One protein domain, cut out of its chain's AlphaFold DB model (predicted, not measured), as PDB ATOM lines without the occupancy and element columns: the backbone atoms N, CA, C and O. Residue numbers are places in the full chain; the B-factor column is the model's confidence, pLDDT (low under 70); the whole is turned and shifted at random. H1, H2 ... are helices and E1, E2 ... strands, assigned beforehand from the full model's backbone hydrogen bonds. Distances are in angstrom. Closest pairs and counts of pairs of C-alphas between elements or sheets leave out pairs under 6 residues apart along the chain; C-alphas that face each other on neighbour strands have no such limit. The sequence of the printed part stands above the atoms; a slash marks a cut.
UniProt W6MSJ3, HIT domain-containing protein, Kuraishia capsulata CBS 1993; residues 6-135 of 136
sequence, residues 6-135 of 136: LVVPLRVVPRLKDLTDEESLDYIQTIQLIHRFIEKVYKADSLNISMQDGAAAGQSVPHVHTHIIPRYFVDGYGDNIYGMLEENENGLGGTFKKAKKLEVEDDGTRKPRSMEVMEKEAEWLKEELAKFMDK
ATOM      1  N   LEU A   6      39.790 -17.978  -7.906       96.38
ATOM      2  CA  LEU A   6      38.454 -17.985  -7.330       96.38
ATOM      3  C   LEU A   6      37.707 -19.232  -7.789       96.38
ATOM      4  O   LEU A   6      37.729 -19.562  -8.974       96.38
ATOM      5  N   VAL A   7      37.005 -19.879  -6.863       98.06
ATOM      6  CA  VAL A   7      35.962 -20.858  -7.190       98.06
ATOM      7  C   VAL A   7      34.612 -20.193  -6.967       98.06
ATOM      8  O   VAL A   7      34.346 -19.653  -5.889       98.06
ATOM      9  N   VAL A   8      33.770 -20.212  -7.997       98.19
ATOM     10  CA  VAL A   8      32.512 -19.459  -8.073       98.19
ATOM     11  C   VAL A   8      31.432 -20.390  -8.639       98.19
ATOM     12  O   VAL A   8      31.718 -21.070  -9.629       98.19
ATOM     13  N   PRO A   9      30.229 -20.470  -8.041       98.12
ATOM     14  CA  PRO A   9      29.131 -21.231  -8.620       98.12
ATOM     15  C   PRO A   9      28.693 -20.602  -9.950       98.12
ATOM     16  O   PRO A   9      28.844 -19.404 -10.181       98.12
ATOM     17  N   LEU A  10      28.125 -21.411 -10.847       98.06
ATOM     18  CA  LEU A  10      27.617 -20.897 -12.123       98.06
ATOM     19  C   LEU A  10      26.390 -19.999 -11.926       98.06
ATOM     20  O   LEU A  10      26.244 -18.979 -12.603       98.06
ATOM     21  N   ARG A  11      25.499 -20.376 -11.003       98.38
ATOM     22  CA  ARG A  11      24.330 -19.570 -10.654       98.38
ATOM     23  C   ARG A  11      24.753 -18.410  -9.760       98.38
ATOM     24  O   ARG A  11      25.307 -18.615  -8.685       98.38
ATOM     25  N   VAL A  12      24.416 -17.194 -10.187       98.38
ATOM     26  CA  VAL A  12      24.731 -15.971  -9.441       98.38
ATOM     27  C   VAL A  12      23.850 -15.871  -8.199       98.38
ATOM     28  O   VAL A  12      22.693 -15.458  -8.281       98.38
ATOM     29  N   VAL A  13      24.412 -16.235  -7.048       98.25
ATOM     30  CA  VAL A  13      23.783 -16.059  -5.735       98.25
ATOM     31  C   VAL A  13      24.665 -15.251  -4.795       98.25
ATOM     32  O   VAL A  13      25.880 -15.451  -4.795       98.25
ATOM     33  N   PRO A  14      24.100 -14.344  -3.981       97.00
ATOM     34  CA  PRO A  14      24.905 -13.463  -3.150       97.00
ATOM     35  C   PRO A  14      25.467 -14.158  -1.912       97.00
ATOM     36  O   PRO A  14      26.538 -13.759  -1.456       97.00
ATOM     37  N   ARG A  15      24.772 -15.163  -1.361       98.12
ATOM     38  CA  ARG A  15      25.140 -15.789  -0.086       98.12
ATOM     39  C   ARG A  15      25.318 -17.293  -0.198       98.12
ATOM     40  O   ARG A  15      24.628 -17.946  -0.973       98.12
ATOM     41  N   LEU A  16      26.183 -17.852   0.648       98.12
ATOM     42  CA  LEU A  16      26.417 -19.299   0.720       98.12
ATOM     43  C   LEU A  16      25.113 -20.067   0.980       98.12
ATOM     44  O   LEU A  16      24.842 -21.077   0.343       98.12
ATOM     45  N   LYS A  17      24.271 -19.531   1.869       97.94
ATOM     46  CA  LYS A  17      22.958 -20.096   2.219       97.94
ATOM     47  C   LYS A  17      21.940 -20.117   1.068       97.94
ATOM     48  O   LYS A  17      20.869 -20.686   1.238       97.94
ATOM     49  N   ASP A  18      22.224 -19.427  -0.036       98.38
ATOM     50  CA  ASP A  18      21.322 -19.332  -1.185       98.38
ATOM     51  C   ASP A  18      21.618 -20.419  -2.239       98.38
ATOM     52  O   ASP A  18      20.889 -20.511  -3.233       98.38
ATOM     53  N   LEU A  19      22.681 -21.217  -2.055       98.44
ATOM     54  CA  LEU A  19      22.969 -22.407  -2.862       98.44
ATOM     55  C   LEU A  19      21.959 -23.522  -2.569       98.44
ATOM     56  O   LEU A  19      21.474 -23.647  -1.445       98.44
ATOM     57  N   THR A  20      21.666 -24.353  -3.570       98.69
ATOM     58  CA  THR A  20      20.966 -25.625  -3.324       98.69
ATOM     59  C   THR A  20      21.919 -26.652  -2.710       98.69
ATOM     60  O   THR A  20      23.136 -26.443  -2.666       98.69
ATOM     61  N   ASP A  21      21.389 -27.784  -2.253       98.44
ATOM     62  CA  ASP A  21      22.214 -28.872  -1.720       98.44
ATOM     63  C   ASP A  21      23.134 -29.459  -2.805       98.44
ATOM     64  O   ASP A  21      24.309 -29.731  -2.553       98.44
ATOM     65  N   GLU A  22      22.634 -29.592  -4.038       98.50
ATOM     66  CA  GLU A  22      23.410 -30.075  -5.183       98.50
ATOM     67  C   GLU A  22      24.535 -29.107  -5.550       98.50
ATOM     68  O   GLU A  22      25.674 -29.527  -5.752       98.50
ATOM     69  N   GLU A  23      24.237 -27.806  -5.598       98.62
ATOM     70  CA  GLU A  23      25.246 -26.781  -5.859       98.62
ATOM     71  C   GLU A  23      26.269 -26.707  -4.731       98.62
ATOM     72  O   GLU A  23      27.453 -26.548  -4.998       98.62
ATOM     73  N   SER A  24      25.845 -26.860  -3.475       98.31
ATOM     74  CA  SER A  24      26.753 -26.872  -2.325       98.31
ATOM     75  C   SER A  24      27.735 -28.041  -2.401       98.31
ATOM     76  O   SER A  24      28.927 -27.866  -2.129       98.31
ATOM     77  N   LEU A  25      27.255 -29.221  -2.809       98.50
ATOM     78  CA  LEU A  25      28.087 -30.406  -3.003       98.50
ATOM     79  C   LEU A  25      29.081 -30.222  -4.158       98.50
ATOM     80  O   LEU A  25      30.273 -30.475  -3.978       98.50
ATOM     81  N   ASP A  26      28.613 -29.764  -5.319       98.62
ATOM     82  CA  ASP A  26      29.473 -29.486  -6.478       98.62
ATOM     83  C   ASP A  26      30.529 -28.417  -6.152       98.62
ATOM     84  O   ASP A  26      31.721 -28.573  -6.438       98.62
ATOM     85  N   TYR A  27      30.113 -27.363  -5.449       98.38
ATOM     86  CA  TYR A  27      30.971 -26.254  -5.063       98.38
ATOM     87  C   TYR A  27      32.109 -26.701  -4.139       98.38
ATOM     88  O   TYR A  27      33.278 -26.414  -4.417       98.38
ATOM     89  N   ILE A  28      31.817 -27.464  -3.077       98.25
ATOM     90  CA  ILE A  28      32.864 -27.949  -2.163       98.25
ATOM     91  C   ILE A  28      33.772 -28.995  -2.822       98.25
ATOM     92  O   ILE A  28      34.985 -28.985  -2.595       98.25
ATOM     93  N   GLN A  29      33.230 -29.862  -3.684       98.50
ATOM     94  CA  GLN A  29      34.029 -30.817  -4.459       98.50
ATOM     95  C   GLN A  29      34.986 -30.099  -5.416       98.50
ATOM     96  O   GLN A  29      36.156 -30.484  -5.526       98.50
ATOM     97  N   THR A  30      34.523 -29.018  -6.043       98.44
ATOM     98  CA  THR A  30      35.344 -28.157  -6.898       98.44
ATOM     99  C   THR A  30      36.440 -27.465  -6.089       98.44
ATOM    100  O   THR A  30      37.604 -27.513  -6.487       98.44
ATOM    101  N   ILE A  31      36.132 -26.911  -4.910       98.38
ATOM    102  CA  ILE A  31      37.143 -26.327  -4.007       98.38
ATOM    103  C   ILE A  31      38.214 -27.364  -3.643       98.38
ATOM    104  O   ILE A  31      39.405 -27.077  -3.742       98.38
ATOM    105  N   GLN A  32      37.826 -28.591  -3.285       98.38
ATOM    106  CA  GLN A  32      38.780 -29.662  -2.968       98.38
ATOM    107  C   GLN A  32      39.620 -30.100  -4.178       98.38
ATOM    108  O   GLN A  32      40.789 -30.470  -4.025       98.38
ATOM    109  N   LEU A  33      39.040 -30.109  -5.380       97.75
ATOM    110  CA  LEU A  33      39.775 -30.375  -6.614       97.75
ATOM    111  C   LEU A  33      40.836 -29.302  -6.856       97.75
ATOM    112  O   LEU A  33      42.014 -29.638  -7.001       97.75
ATOM    113  N   ILE A  34      40.418 -28.038  -6.857       97.75
ATOM    114  CA  ILE A  34      41.299 -26.903  -7.114       97.75
ATOM    115  C   ILE A  34      42.352 -26.775  -6.016       97.75
ATOM    116  O   ILE A  34      43.499 -26.511  -6.347       97.75
ATOM    117  N   HIS A  35      42.035 -27.078  -4.755       97.31
ATOM    118  CA  HIS A  35      43.025 -27.167  -3.678       97.31
ATOM    119  C   HIS A  35      44.203 -28.069  -4.064       97.31
ATOM    120  O   HIS A  35      45.338 -27.612  -4.178       97.31
ATOM    121  N   ARG A  36      43.938 -29.361  -4.309       97.38
ATOM    122  CA  ARG A  36      44.995 -30.344  -4.611       97.38
ATOM    123  C   ARG A  36      45.770 -29.981  -5.876       97.38
ATOM    124  O   ARG A  36      46.966 -30.248  -5.970       97.38
ATOM    125  N   PHE A  37      45.076 -29.420  -6.860       97.31
ATOM    126  CA  PHE A  37      45.687 -28.995  -8.109       97.31
ATOM    127  C   PHE A  37      46.627 -27.797  -7.906       97.31
ATOM    128  O   PHE A  37      47.790 -27.869  -8.298       97.31
ATOM    129  N   ILE A  38      46.146 -26.729  -7.264       96.12
ATOM    130  CA  ILE A  38      46.879 -25.475  -7.050       96.12
ATOM    131  C   ILE A  38      48.097 -25.697  -6.154       96.12
ATOM    132  O   ILE A  38      49.191 -25.254  -6.499       96.12
ATOM    133  N   GLU A  39      47.936 -26.439  -5.056       95.38
ATOM    134  CA  GLU A  39      49.040 -26.817  -4.169       95.38
ATOM    135  C   GLU A  39      50.160 -27.520  -4.950       95.38
ATOM    136  O   GLU A  39      51.331 -27.147  -4.857       95.38
ATOM    137  N   LYS A  40      49.797 -28.470  -5.821       95.44
ATOM    138  CA  LYS A  40      50.757 -29.212  -6.640       95.44
ATOM    139  C   LYS A  40      51.407 -28.365  -7.734       95.44
ATOM    140  O   LYS A  40      52.623 -28.439  -7.906       95.44
ATOM    141  N   VAL A  41      50.624 -27.609  -8.506       95.44
ATOM    142  CA  VAL A  41      51.126 -26.888  -9.690       95.44
ATOM    143  C   VAL A  41      52.027 -25.714  -9.296       95.44
ATOM    144  O   VAL A  41      53.045 -25.478  -9.943       95.44
ATOM    145  N   TYR A  42      51.715 -25.047  -8.181       94.06
ATOM    146  CA  TYR A  42      52.518 -23.948  -7.641       94.06
ATOM    147  C   TYR A  42      53.537 -24.388  -6.586       94.06
ATOM    148  O   TYR A  42      54.266 -23.539  -6.069       94.06
ATOM    149  N   LYS A  43      53.613 -25.695  -6.285       94.50
ATOM    150  CA  LYS A  43      54.491 -26.270  -5.253       94.50
ATOM    151  C   LYS A  43      54.361 -25.526  -3.920       94.50
ATOM    152  O   LYS A  43      55.366 -25.175  -3.307       94.50
ATOM    153  N   ALA A  44      53.125 -25.207  -3.552       92.75
ATOM    154  CA  ALA A  44      52.822 -24.516  -2.308       92.75
ATOM    155  C   ALA A  44      53.054 -25.453  -1.119       92.75
ATOM    156  O   ALA A  44      52.878 -26.663  -1.249       92.75
ATOM    157  N   ASP A  45      53.405 -24.886   0.033       93.44
ATOM    158  CA  ASP A  45      53.505 -25.651   1.281       93.44
ATOM    159  C   ASP A  45      52.120 -25.859   1.916       93.44
ATOM    160  O   ASP A  45      51.900 -26.817   2.654       93.44
ATOM    161  N   SER A  46      51.188 -24.930   1.673       92.56
ATOM    162  CA  SER A  46      49.793 -24.952   2.137       92.56
ATOM    163  C   SER A  46      48.961 -23.927   1.358       92.56
ATOM    164  O   SER A  46      49.505 -23.152   0.572       92.56
ATOM    165  N   LEU A  47      47.646 -23.869   1.589       93.00
ATOM    166  CA  LEU A  47      46.758 -22.863   0.993       93.00
ATOM    167  C   LEU A  47      45.964 -22.111   2.071       93.00
ATOM    168  O   LEU A  47      45.507 -22.711   3.041       93.00
ATOM    169  N   ASN A  48      45.709 -20.817   1.863       92.75
ATOM    170  CA  ASN A  48      44.563 -20.161   2.491       92.75
ATOM    171  C   ASN A  48      43.329 -20.356   1.613       92.75
ATOM    172  O   ASN A  48      43.352 -20.037   0.423       92.75
ATOM    173  N   ILE A  49      42.253 -20.839   2.232       95.50
ATOM    174  CA  ILE A  49      40.926 -20.961   1.631       95.50
ATOM    175  C   ILE A  49      40.002 -20.037   2.418       95.50
ATOM    176  O   ILE A  49      39.805 -20.252   3.613       95.50
ATOM    177  N   SER A  50      39.471 -18.994   1.784       93.81
ATOM    178  CA  SER A  50      38.643 -18.004   2.478       93.81
ATOM    179  C   SER A  50      37.412 -17.601   1.676       93.81
ATOM    180  O   SER A  50      37.437 -17.508   0.449       93.81
ATOM    181  N   MET A  51      36.320 -17.355   2.397       95.38
ATOM    182  CA  MET A  51      35.044 -16.899   1.859       95.38
ATOM    183  C   MET A  51      34.507 -15.787   2.751       95.38
ATOM    184  O   MET A  51      34.418 -15.944   3.967       95.38
ATOM    185  N   GLN A  52      34.129 -14.672   2.135       95.38
ATOM    186  CA  GLN A  52      33.472 -13.555   2.805       95.38
ATOM    187  C   GLN A  52      31.986 -13.593   2.447       95.38
ATOM    188  O   GLN A  52      31.581 -13.136   1.380       95.38
ATOM    189  N   ASP A  53      31.171 -14.202   3.309       97.00
ATOM    190  CA  ASP A  53      29.742 -14.413   3.055       97.00
ATOM    191  C   ASP A  53      28.883 -13.255   3.601       97.00
ATOM    192  O   ASP A  53      28.393 -13.282   4.732       97.00
ATOM    193  N   GLY A  54      28.675 -12.229   2.771       93.38
ATOM    194  CA  GLY A  54      27.879 -11.039   3.082       93.38
ATOM    195  C   GLY A  54      28.708  -9.778   3.350       93.38
ATOM    196  O   GLY A  54      29.879  -9.834   3.717       93.38
ATOM    197  N   ALA A  55      28.076  -8.607   3.202       90.00
ATOM    198  CA  ALA A  55      28.752  -7.307   3.302       90.00
ATOM    199  C   ALA A  55      29.466  -7.084   4.650       90.00
ATOM    200  O   ALA A  55      30.564  -6.536   4.681       90.00
ATOM    201  N   ALA A  56      28.877  -7.548   5.757       90.69
ATOM    202  CA  ALA A  56      29.490  -7.455   7.086       90.69
ATOM    203  C   ALA A  56      30.759  -8.317   7.232       90.69
ATOM    204  O   ALA A  56      31.600  -8.009   8.066       90.69
ATOM    205  N   ALA A  57      30.914  -9.356   6.404       89.00
ATOM    206  CA  ALA A  57      32.119 -10.181   6.331       89.00
ATOM    207  C   ALA A  57      33.167  -9.627   5.340       89.00
ATOM    208  O   ALA A  57      34.186 -10.271   5.112       89.00
ATOM    209  N   GLY A  58      32.921  -8.460   4.729       87.38
ATOM    210  CA  GLY A  58      33.827  -7.827   3.761       87.38
ATOM    211  C   GLY A  58      33.509  -8.100   2.287       87.38
ATOM    212  O   GLY A  58      34.230  -7.612   1.419       87.38
ATOM    213  N   GLN A  59      32.421  -8.815   1.977       90.38
ATOM    214  CA  GLN A  59      32.051  -9.139   0.594       90.38
ATOM    215  C   GLN A  59      31.819  -7.871  -0.245       90.38
ATOM    216  O   GLN A  59      30.916  -7.082   0.037       90.38
ATOM    217  N   SER A  60      32.599  -7.705  -1.314       86.94
ATOM    218  CA  SER A  60      32.501  -6.555  -2.224       86.94
ATOM    219  C   SER A  60      31.592  -6.812  -3.431       86.94
ATOM    220  O   SER A  60      30.829  -5.934  -3.830       86.94
ATOM    221  N   VAL A  61      31.644  -8.021  -3.998       91.44
ATOM    222  CA  VAL A  61      30.800  -8.461  -5.120       91.44
ATOM    223  C   VAL A  61      29.723  -9.407  -4.583       91.44
ATOM    224  O   VAL A  61      30.090 -10.419  -3.983       91.44
ATOM    225  N   PRO A  62      28.416  -9.134  -4.794       95.25
ATOM    226  CA  PRO A  62      27.312  -9.943  -4.269       95.25
ATOM    227  C   PRO A  62      27.118 -11.235  -5.083       95.25
ATOM    228  O   PRO A  62      26.067 -11.481  -5.670       95.25
ATOM    229  N   HIS A  63      28.165 -12.054  -5.122       98.06
ATOM    230  CA  HIS A  63      28.212 -13.387  -5.697       98.06
ATOM    231  C   HIS A  63      29.117 -14.235  -4.798       98.06
ATOM    232  O   HIS A  63      30.214 -13.790  -4.467       98.06
ATOM    233  N   VAL A  64      28.682 -15.419  -4.370       97.69
ATOM    234  CA  VAL A  64      29.514 -16.355  -3.597       97.69
ATOM    235  C   VAL A  64      30.807 -16.652  -4.353       97.69
ATOM    236  O   VAL A  64      30.779 -17.030  -5.518       97.69
ATOM    237  N   HIS A  65      31.950 -16.489  -3.696       98.12
ATOM    238  CA  HIS A  65      33.245 -16.876  -4.239       98.12
ATOM    239  C   HIS A  65      34.195 -17.263  -3.109       98.12
ATOM    240  O   HIS A  65      34.167 -16.682  -2.024       98.12
ATOM    241  N   THR A  66      35.044 -18.247  -3.384       98.06
ATOM    242  CA  THR A  66      36.069 -18.724  -2.456       98.06
ATOM    243  C   THR A  66      37.428 -18.390  -3.036       98.06
ATOM    244  O   THR A  66      37.733 -18.789  -4.161       98.06
ATOM    245  N   HIS A  67      38.239 -17.675  -2.266       96.62
ATOM    246  CA  HIS A  67      39.633 -17.419  -2.585       96.62
ATOM    247  C   HIS A  67      40.473 -18.643  -2.246       96.62
ATOM    248  O   HIS A  67      40.361 -19.191  -1.151       96.62
ATOM    249  N   ILE A  68      41.342 -19.038  -3.175       95.69
ATOM    250  CA  ILE A  68      42.363 -20.061  -2.959       95.69
ATOM    251  C   ILE A  68      43.718 -19.413  -3.227       95.69
ATOM    252  O   ILE A  68      44.008 -18.988  -4.351       95.69
ATOM    253  N   ILE A  69      44.525 -19.310  -2.171       92.69
ATOM    254  CA  ILE A  69      45.778 -18.554  -2.161       92.69
ATOM    255  C   ILE A  69      46.917 -19.492  -1.733       92.69
ATOM    256  O   ILE A  69      46.926 -19.925  -0.578       92.69
ATOM    257  N   PRO A  70      47.876 -19.809  -2.622       92.56
ATOM    258  CA  PRO A  70      49.090 -20.551  -2.284       92.56
ATOM    259  C   PRO A  70      49.912 -19.853  -1.205       92.56
ATOM    260  O   PRO A  70      50.143 -18.647  -1.294       92.56
ATOM    261  N   ARG A  71      50.364 -20.617  -0.210       89.94
ATOM    262  CA  ARG A  71      51.183 -20.158   0.914       89.94
ATOM    263  C   ARG A  71      52.493 -20.933   0.975       89.94
ATOM    264  O   ARG A  71      52.529 -22.128   0.677       89.94
ATOM    265  N   TYR A  72      53.539 -20.248   1.415       87.56
ATOM    266  CA  TYR A  72      54.878 -20.805   1.577       87.56
ATOM    267  C   TYR A  72      55.406 -20.502   2.981       87.56
ATOM    268  O   TYR A  72      55.089 -19.455   3.552       87.56
ATOM    269  N   PHE A  73      56.247 -21.371   3.547       83.50
ATOM    270  CA  PHE A  73      56.814 -21.150   4.891       83.50
ATOM    271  C   PHE A  73      57.572 -19.821   5.013       83.50
ATOM    272  O   PHE A  73      57.590 -19.202   6.077       83.50
ATOM    273  N   VAL A  74      58.164 -19.360   3.912       80.50
ATOM    274  CA  VAL A  74      58.908 -18.097   3.842       80.50
ATOM    275  C   VAL A  74      58.017 -16.854   3.886       80.50
ATOM    276  O   VAL A  74      58.540 -15.758   4.067       80.50
ATOM    277  N   ASP A  75      56.693 -16.998   3.752       71.50
ATOM    278  CA  ASP A  75      55.780 -15.855   3.741       71.50
ATOM    279  C   ASP A  75      55.676 -15.182   5.126       71.50
ATOM    280  O   ASP A  75      55.304 -14.017   5.210       71.50
ATOM    281  N   GLY A  76      55.958 -15.901   6.221       66.00
ATOM    282  CA  GLY A  76      55.985 -15.338   7.582       66.00
ATOM    283  C   GLY A  76      54.623 -15.100   8.255       66.00
ATOM    284  O   GLY A  76      54.574 -14.500   9.327       66.00
ATOM    285  N   TYR A  77      53.513 -15.574   7.675       65.00
ATOM    286  CA  TYR A  77      52.173 -15.293   8.219       65.00
ATOM    287  C   TYR A  77      51.725 -16.285   9.299       65.00
ATOM    288  O   TYR A  77      51.134 -15.837  10.270       65.00
ATOM    289  N   GLY A  78      52.008 -17.591   9.174       68.25
ATOM    290  CA  GLY A  78      51.678 -18.609  10.192       68.25
ATOM    291  C   GLY A  78      50.308 -18.427  10.876       68.25
ATOM    292  O   GLY A  78      49.332 -18.039  10.233       68.25
ATOM    293  N   ASP A  79      50.265 -18.640  12.194       67.69
ATOM    294  CA  ASP A  79      49.099 -18.334  13.043       67.69
ATOM    295  C   ASP A  79      48.912 -16.828  13.296       67.69
ATOM    296  O   ASP A  79      47.862 -16.405  13.785       67.69
ATOM    297  N   ASN A  80      49.884 -15.987  12.917       65.94
ATOM    298  CA  ASN A  80      49.790 -14.534  13.086       65.94
ATOM    299  C   ASN A  80      48.632 -13.940  12.278       65.94
ATOM    300  O   ASN A  80      48.226 -12.820  12.558       65.94
ATOM    301  N   ILE A  81      48.069 -14.672  11.309       68.69
ATOM    302  CA  ILE A  81      46.904 -14.211  10.552       68.69
ATOM    303  C   ILE A  81      45.701 -13.910  11.453       68.69
ATOM    304  O   ILE A  81      44.988 -12.952  11.185       68.69
ATOM    305  N   TYR A  82      45.507 -14.655  12.545       64.81
ATOM    306  CA  TYR A  82      44.431 -14.375  13.500       64.81
ATOM    307  C   TYR A  82      44.729 -13.126  14.325       64.81
ATOM    308  O   TYR A  82      43.858 -12.276  14.449       64.81
ATOM    309  N   GLY A  83      45.977 -12.947  14.774       62.72
ATOM    310  CA  GLY A  83      46.410 -11.702  15.416       62.72
ATOM    311  C   GLY A  83      46.237 -10.493  14.495       62.72
ATOM    312  O   GLY A  83      45.675  -9.486  14.899       62.72
ATOM    313  N   MET A  84      46.602 -10.624  13.216       65.44
ATOM    314  CA  MET A  84      46.374  -9.590  12.203       65.44
ATOM    315  C   MET A  84      44.880  -9.316  11.985       65.44
ATOM    316  O   MET A  84      44.509  -8.175  11.734       65.44
ATOM    317  N   LEU A  85      44.004 -10.321  12.056       63.97
ATOM    318  CA  LEU A  85      42.554 -10.122  11.946       63.97
ATOM    319  C   LEU A  85      41.980  -9.439  13.200       63.97
ATOM    320  O   LEU A  85      41.250  -8.461  13.070       63.97
ATOM    321  N   GLU A  86      42.362  -9.878  14.399       61.56
ATOM    322  CA  GLU A  86      41.902  -9.333  15.687       61.56
ATOM    323  C   GLU A  86      42.401  -7.900  15.943       61.56
ATOM    324  O   GLU A  86      41.645  -7.029  16.387       61.56
ATOM    325  N   GLU A  87      43.662  -7.608  15.612       58.25
ATOM    326  CA  GLU A  87      44.226  -6.253  15.665       58.25
ATOM    327  C   GLU A  87      43.449  -5.287  14.757       58.25
ATOM    328  O   GLU A  87      43.303  -4.105  15.081       58.25
ATOM    329  N   ASN A  88      42.878  -5.804  13.665       51.91
ATOM    330  CA  ASN A  88      42.038  -5.051  12.739       51.91
ATOM    331  C   ASN A  88      40.571  -4.946  13.163       51.91
ATOM    332  O   ASN A  88      39.937  -3.922  12.893       51.91
ATOM    333  N   GLU A  89      40.030  -5.938  13.871       48.34
ATOM    334  CA  GLU A  89      38.688  -5.882  14.468       48.34
ATOM    335  C   GLU A  89      38.568  -4.793  15.539       48.34
ATOM    336  O   GLU A  89      37.574  -4.062  15.576       48.34
ATOM    337  N   ASN A  90      39.620  -4.565  16.329       45.19
ATOM    338  CA  ASN A  90      39.662  -3.462  17.296       45.19
ATOM    339  C   ASN A  90      39.645  -2.058  16.644       45.19
ATOM    340  O   ASN A  90      39.420  -1.059  17.332       45.19
ATOM    341  N   GLY A  91      39.831  -1.961  15.322       41.00
ATOM    342  CA  GLY A  91      39.678  -0.735  14.527       41.00
ATOM    343  C   GLY A  91      38.285  -0.528  13.910       41.00
ATOM    344  O   GLY A  91      38.025   0.538  13.349       41.00
ATOM    345  N   LEU A  92      37.380  -1.509  14.010       41.81
ATOM    346  CA  LEU A  92      36.057  -1.505  13.362       41.81
ATOM    347  C   LEU A  92      34.917  -0.997  14.273       41.81
ATOM    348  O   LEU A  92      33.797  -0.779  13.812       41.81
ATOM    349  N   GLY A  93      35.201  -0.749  15.556       38.22
ATOM    350  CA  GLY A  93      34.207  -0.463  16.601       38.22
ATOM    351  C   GLY A  93      33.644   0.963  16.692       38.22
ATOM    352  O   GLY A  93      32.931   1.261  17.647       38.22
ATOM    353  N   GLY A  94      33.919   1.878  15.760       36.69
ATOM    354  CA  GLY A  94      33.448   3.251  15.943       36.69
ATOM    355  C   GLY A  94      33.466   4.109  14.701       36.69
ATOM    356  O   GLY A  94      34.413   4.850  14.484       36.69
ATOM    357  N   THR A  95      32.336   4.145  13.987       32.38
ATOM    358  CA  THR A  95      32.037   5.102  12.907       32.38
ATOM    359  C   THR A  95      32.986   5.041  11.701       32.38
ATOM    360  O   THR A  95      34.200   4.981  11.809       32.38
ATOM    361  N   PHE A  96      32.422   5.172  10.503       41.41
ATOM    362  CA  PHE A  96      33.114   5.293   9.210       41.41
ATOM    363  C   PHE A  96      34.031   6.542   9.069       41.41
ATOM    364  O   PHE A  96      34.174   7.104   7.986       41.41
ATOM    365  N   LYS A  97      34.639   7.047  10.148       38.41
ATOM    366  CA  LYS A  97      35.483   8.243  10.168       38.41
ATOM    367  C   LYS A  97      36.789   7.941  10.904       38.41
ATOM    368  O   LYS A  97      36.810   7.886  12.125       38.41
ATOM    369  N   LYS A  98      37.872   7.858  10.120       36.88
ATOM    370  CA  LYS A  98      39.281   7.614  10.499       36.88
ATOM    371  C   LYS A  98      39.662   6.147  10.740       36.88
ATOM    372  O   LYS A  98      40.179   5.800  11.794       36.88
ATOM    373  N   ALA A  99      39.549   5.326   9.696       40.09
ATOM    374  CA  ALA A  99      40.437   4.175   9.561       40.09
ATOM    375  C   ALA A  99      41.887   4.692   9.536       40.09
ATOM    376  O   ALA A  99      42.289   5.382   8.595       40.09
ATOM    377  N   LYS A 100      42.675   4.411  10.577       38.00
ATOM    378  CA  LYS A 100      44.129   4.495  10.456       38.00
ATOM    379  C   LYS A 100      44.514   3.239   9.682       38.00
ATOM    380  O   LYS A 100      44.440   2.144  10.223       38.00
ATOM    381  N   LYS A 101      44.742   3.441   8.381       38.16
ATOM    382  CA  LYS A 101      45.094   2.445   7.365       38.16
ATOM    383  C   LYS A 101      46.026   1.417   8.016       38.16
ATOM    384  O   LYS A 101      47.101   1.798   8.474       38.16
ATOM    385  N   LEU A 102      45.618   0.148   8.062       38.56
ATOM    386  CA  LEU A 102      46.598  -0.927   7.965       38.56
ATOM    387  C   LEU A 102      47.601  -0.485   6.909       38.56
ATOM    388  O   LEU A 102      47.180  -0.167   5.794       38.56
ATOM    389  N   GLU A 103      48.890  -0.474   7.210       38.81
ATOM    390  CA  GLU A 103      49.872  -0.516   6.133       38.81
ATOM    391  C   GLU A 103      49.848  -1.935   5.547       38.81
ATOM    392  O   GLU A 103      50.811  -2.687   5.604       38.81
ATOM    393  N   VAL A 104      48.694  -2.314   4.978       43.81
ATOM    394  CA  VAL A 104      48.692  -3.120   3.770       43.81
ATOM    395  C   VAL A 104      49.558  -2.310   2.822       43.81
ATOM    396  O   VAL A 104      49.265  -1.123   2.614       43.81
ATOM    397  N   GLU A 105      50.644  -2.911   2.332       38.97
ATOM    398  CA  GLU A 105      51.385  -2.384   1.187       38.97
ATOM    399  C   GLU A 105      50.371  -1.750   0.243       38.97
ATOM    400  O   GLU A 105      49.364  -2.384  -0.080       38.97
ATOM    401  N   ASP A 106      50.563  -0.466  -0.070       38.22
ATOM    402  CA  ASP A 106      49.577   0.297  -0.814       38.22
ATOM    403  C   ASP A 106      49.154  -0.522  -2.034       38.22
ATOM    404  O   ASP A 106      49.962  -0.760  -2.932       38.22
ATOM    405  N   ASP A 107      47.898  -0.975  -2.060       49.09
ATOM    406  CA  ASP A 107      47.335  -1.725  -3.189       49.09
ATOM    407  C   ASP A 107      47.364  -0.845  -4.465       49.09
ATOM    408  O   ASP A 107      47.199  -1.333  -5.576       49.09
ATOM    409  N   GLY A 108      47.677   0.455  -4.337       43.44
ATOM    410  CA  GLY A 108      48.065   1.353  -5.429       43.44
ATOM    411  C   GLY A 108      49.394   1.009  -6.125       43.44
ATOM    412  O   GLY A 108      49.626   1.455  -7.249       43.44
ATOM    413  N   THR A 109      50.243   0.167  -5.528       44.25
ATOM    414  CA  THR A 109      51.403  -0.463  -6.189       44.25
ATOM    415  C   THR A 109      51.061  -1.808  -6.828       44.25
ATOM    416  O   THR A 109      51.777  -2.250  -7.738       44.25
ATOM    417  N   ARG A 110      49.946  -2.442  -6.424       53.47
ATOM    418  CA  ARG A 110      49.416  -3.646  -7.064       53.47
ATOM    419  C   ARG A 110      48.853  -3.254  -8.420       53.47
ATOM    420  O   ARG A 110      47.675  -2.962  -8.597       53.47
ATOM    421  N   LYS A 111      49.733  -3.253  -9.417       61.91
ATOM    422  CA  LYS A 111      49.317  -3.049 -10.798       61.91
ATOM    423  C   LYS A 111      48.317  -4.152 -11.151       61.91
ATOM    424  O   LYS A 111      48.661  -5.330 -10.984       61.91
ATOM    425  N   PRO A 112      47.103  -3.808 -11.620       73.56
ATOM    426  CA  PRO A 112      46.204  -4.816 -12.146       73.56
ATOM    427  C   PRO A 112      46.959  -5.594 -13.221       73.56
ATOM    428  O   PRO A 112      47.679  -5.017 -14.043       73.56
ATOM    429  N   ARG A 113      46.841  -6.920 -13.178       81.94
ATOM    430  CA  ARG A 113      47.400  -7.759 -14.237       81.94
ATOM    431  C   ARG A 113      46.682  -7.404 -15.535       81.94
ATOM    432  O   ARG A 113      45.481  -7.136 -15.521       81.94
ATOM    433  N   SER A 114      47.411  -7.373 -16.646       88.75
ATOM    434  CA  SER A 114      46.766  -7.193 -17.944       88.75
ATOM    435  C   SER A 114      45.887  -8.405 -18.257       88.75
ATOM    436  O   SER A 114      46.162  -9.517 -17.797       88.75
ATOM    437  N   MET A 115      44.854  -8.195 -19.074       89.19
ATOM    438  CA  MET A 115      44.008  -9.290 -19.561       89.19
ATOM    439  C   MET A 115      44.834 -10.376 -20.251       89.19
ATOM    440  O   MET A 115      44.612 -11.548 -19.993       89.19
ATOM    441  N   GLU A 116      45.852  -9.992 -21.025       90.75
ATOM    442  CA  GLU A 116      46.761 -10.933 -21.686       90.75
ATOM    443  C   GLU A 116      47.500 -11.840 -20.686       90.75
ATOM    444  O   GLU A 116      47.638 -13.039 -20.914       90.75
ATOM    445  N   VAL A 117      47.967 -11.292 -19.557       88.50
ATOM    446  CA  VAL A 117      48.635 -12.088 -18.514       88.50
ATOM    447  C   VAL A 117      47.646 -13.045 -17.850       88.50
ATOM    448  O   VAL A 117      47.995 -14.193 -17.590       88.50
ATOM    449  N   MET A 118      46.423 -12.585 -17.579       88.69
ATOM    450  CA  MET A 118      45.382 -13.412 -16.963       88.69
ATOM    451  C   MET A 118      44.899 -14.527 -17.894       88.69
ATOM    452  O   MET A 118      44.689 -15.644 -17.438       88.69
ATOM    453  N   GLU A 119      44.751 -14.239 -19.185       92.88
ATOM    454  CA  GLU A 119      44.345 -15.208 -20.202       92.88
ATOM    455  C   GLU A 119      45.410 -16.290 -20.384       92.88
ATOM    456  O   GLU A 119      45.098 -17.470 -20.256       92.88
ATOM    457  N   LYS A 120      46.684 -15.902 -20.534       92.94
ATOM    458  CA  LYS A 120      47.808 -16.851 -20.604       92.94
ATOM    459  C   LYS A 120      47.898 -17.743 -19.368       92.94
ATOM    460  O   LYS A 120      48.159 -18.938 -19.482       92.94
ATOM    461  N   GLU A 121      47.688 -17.175 -18.182       91.50
ATOM    462  CA  GLU A 121      47.647 -17.948 -16.939       91.50
ATOM    463  C   GLU A 121      46.463 -18.925 -16.923       91.50
ATOM    464  O   GLU A 121      46.641 -20.082 -16.554       91.50
ATOM    465  N   ALA A 122      45.273 -18.491 -17.346       93.50
ATOM    466  CA  ALA A 122      44.084 -19.336 -17.391       93.50
ATOM    467  C   ALA A 122      44.221 -20.490 -18.397       93.50
ATOM    468  O   ALA A 122      43.845 -21.620 -18.084       93.50
ATOM    469  N   GLU A 123      44.787 -20.232 -19.578       96.44
ATOM    470  CA  GLU A 123      45.085 -21.259 -20.582       96.44
ATOM    471  C   GLU A 123      46.075 -22.291 -20.044       96.44
ATOM    472  O   GLU A 123      45.812 -23.494 -20.090       96.44
ATOM    473  N   TRP A 124      47.172 -21.827 -19.448       96.00
ATOM    474  CA  TRP A 124      48.161 -22.710 -18.843       96.00
ATOM    475  C   TRP A 124      47.568 -23.545 -17.695       96.00
ATOM    476  O   TRP A 124      47.755 -24.761 -17.653       96.00
ATOM    477  N   LEU A 125      46.793 -22.931 -16.794       95.69
ATOM    478  CA  LEU A 125      46.120 -23.643 -15.704       95.69
ATOM    479  C   LEU A 125      45.118 -24.675 -16.222       95.69
ATOM    480  O   LEU A 125      45.011 -25.756 -15.645       95.69
ATOM    481  N   LYS A 126      44.405 -24.377 -17.310       96.19
ATOM    482  CA  LYS A 126      43.491 -25.323 -17.959       96.19
ATOM    483  C   LYS A 126      44.240 -26.553 -18.473       96.19
ATOM    484  O   LYS A 126      43.792 -27.675 -18.233       96.19
ATOM    485  N   GLU A 127      45.368 -26.365 -19.153       97.00
ATOM    486  CA  GLU A 127      46.196 -27.473 -19.641       97.00
ATOM    487  C   GLU A 127      46.775 -28.312 -18.497       97.00
ATOM    488  O   GLU A 127      46.737 -29.544 -18.541       97.00
ATOM    489  N   GLU A 128      47.295 -27.665 -17.454       96.56
ATOM    490  CA  GLU A 128      47.846 -28.360 -16.291       96.56
ATOM    491  C   GLU A 128      46.764 -29.093 -15.491       96.56
ATOM    492  O   GLU A 128      47.008 -30.201 -15.005       96.56
ATOM    493  N   LEU A 129      45.554 -28.533 -15.397       96.25
ATOM    494  CA  LEU A 129      44.424 -29.189 -14.744       96.25
ATOM    495  C   LEU A 129      44.001 -30.449 -15.505       96.25
ATOM    496  O   LEU A 129      43.766 -31.477 -14.874       96.25
ATOM    497  N   ALA A 130      43.964 -30.409 -16.841       95.94
ATOM    498  CA  ALA A 130      43.687 -31.595 -17.652       95.94
ATOM    499  C   ALA A 130      44.715 -32.707 -17.371       95.94
ATOM    500  O   ALA A 130      44.349 -33.812 -16.969       95.94
ATOM    501  N   LYS A 131      46.013 -32.377 -17.418       95.81
ATOM    502  CA  LYS A 131      47.103 -33.316 -17.085       95.81
ATOM    503  C   LYS A 131      47.026 -33.834 -15.647       95.81
ATOM    504  O   LYS A 131      47.492 -34.937 -15.362       95.81
ATOM    505  N   PHE A 132      46.536 -33.022 -14.713       94.88
ATOM    506  CA  PHE A 132      46.360 -33.410 -13.316       94.88
ATOM    507  C   PHE A 132      45.224 -34.423 -13.148       94.88
ATOM    508  O   PHE A 132      45.376 -35.376 -12.384       94.88
ATOM    509  N   MET A 133      44.121 -34.225 -13.869       93.06
ATOM    510  CA  MET A 133      42.948 -35.097 -13.842       93.06
ATOM    511  C   MET A 133      43.208 -36.444 -14.525       93.06
ATOM    512  O   MET A 133      42.768 -37.462 -14.006       93.06
ATOM    513  N   ASP A 134      43.998 -36.469 -15.601       89.50
ATOM    514  CA  ASP A 134      44.346 -37.699 -16.334       89.50
ATOM    515  C   ASP A 134      45.293 -38.641 -15.565       89.50
ATOM    516  O   ASP A 134      45.490 -39.790 -15.949       89.50
ATOM    517  N   LYS A 135      45.921 -38.159 -14.486       72.69
ATOM    518  CA  LYS A 135      46.842 -38.944 -13.639       72.69
ATOM    519  C   LYS A 135      46.150 -39.633 -12.457       72.69
ATOM    520  O   LYS A 135      46.856 -40.164 -11.595       72.69
TER     521      LYS A 135
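This is residues 6 to 135 of the 136 residues of the protein "HIT domain-containing protein" of Kuraishia capsulata CBS 1993 (UniProt W6MSJ3). A long helix, H1, packs on a two-stranded hairpin, E1 and E2, and this small core has two arms: H2 on a poorly packed excursion, and H3, which reaches back with its last turns, residues 128 to 132, to the end of H1. The residues that stick out are 75 to 83, 92 to 98 and 103 to 124. The printed part has 130 residues, with three named helices and two named strands in the order H1, E1, E2, H2, H3; the sheet is E1 - E2, antiparallel. Under half of the residues are in named elements, and these are mostly helix. The whole is loose, with a radius of gyration of the C-alphas of 17.4 A and spans of 52 by 38 by 31 A.

Begin at residues 6 to 20, a stretch with no named element. Find C-alpha 21 at (22.214, -28.872, -1.720); from there H1, residues 21 to 41, runs 30.1 A to C-alpha 41 at (51.126, -26.888, -9.690). Next come E1, residues 46 to 51, 16.8 A long, and E2, residues 66 to 71, 15.6 A long. H2 is residues 80 to 89, 14.1 A long. After residues 90 to 114, again with no named element, H3, residues 115 to 133, runs 26.5 A to C-alpha 133 at (42.948, -35.097, -13.842).

Look first at the hairpin of E1 and E2, antiparallel with 157 degrees between their directions: N 48 and O 69 are 2.9 A apart, and N 67 and O 50 are 2.8 A apart, both within hydrogen-bond range. Residues 6 to 7 make a short antiparallel pairing with residues 66 to 67 of E2. The closest C-alphas of H1 and E2 are those of Glu 39 and Pro 70, 6.5 A apart; those of H1 and E1 are Glu 39 and Ser 46, 6.6 A apart. H1 and H3 only just touch, with 3 pairs of C-alphas within 8 A, made by residues 37 to 41 and 128 to 132 alone; the closest are Phe 37 and Leu 129, 6.8 A apart. Their lines are about perpendicular, at 84 degrees. H2 touches no helix and is apart from E1. H3 is apart from E1 and from E2. In H1, H2 and H3 every O i to N i+4 pair is within hydrogen-bond range.

The C-alphas of Lys 97 and Lys 135, the two farthest apart, stand 54.1 A from each other. The printed part has no cut. The links E1 to E2, 14 residues, and H2 to H3, 25 residues, are long. The mean pLDDT of the printed part is 81.8; look with care at residues 76 to 111, which are under 70.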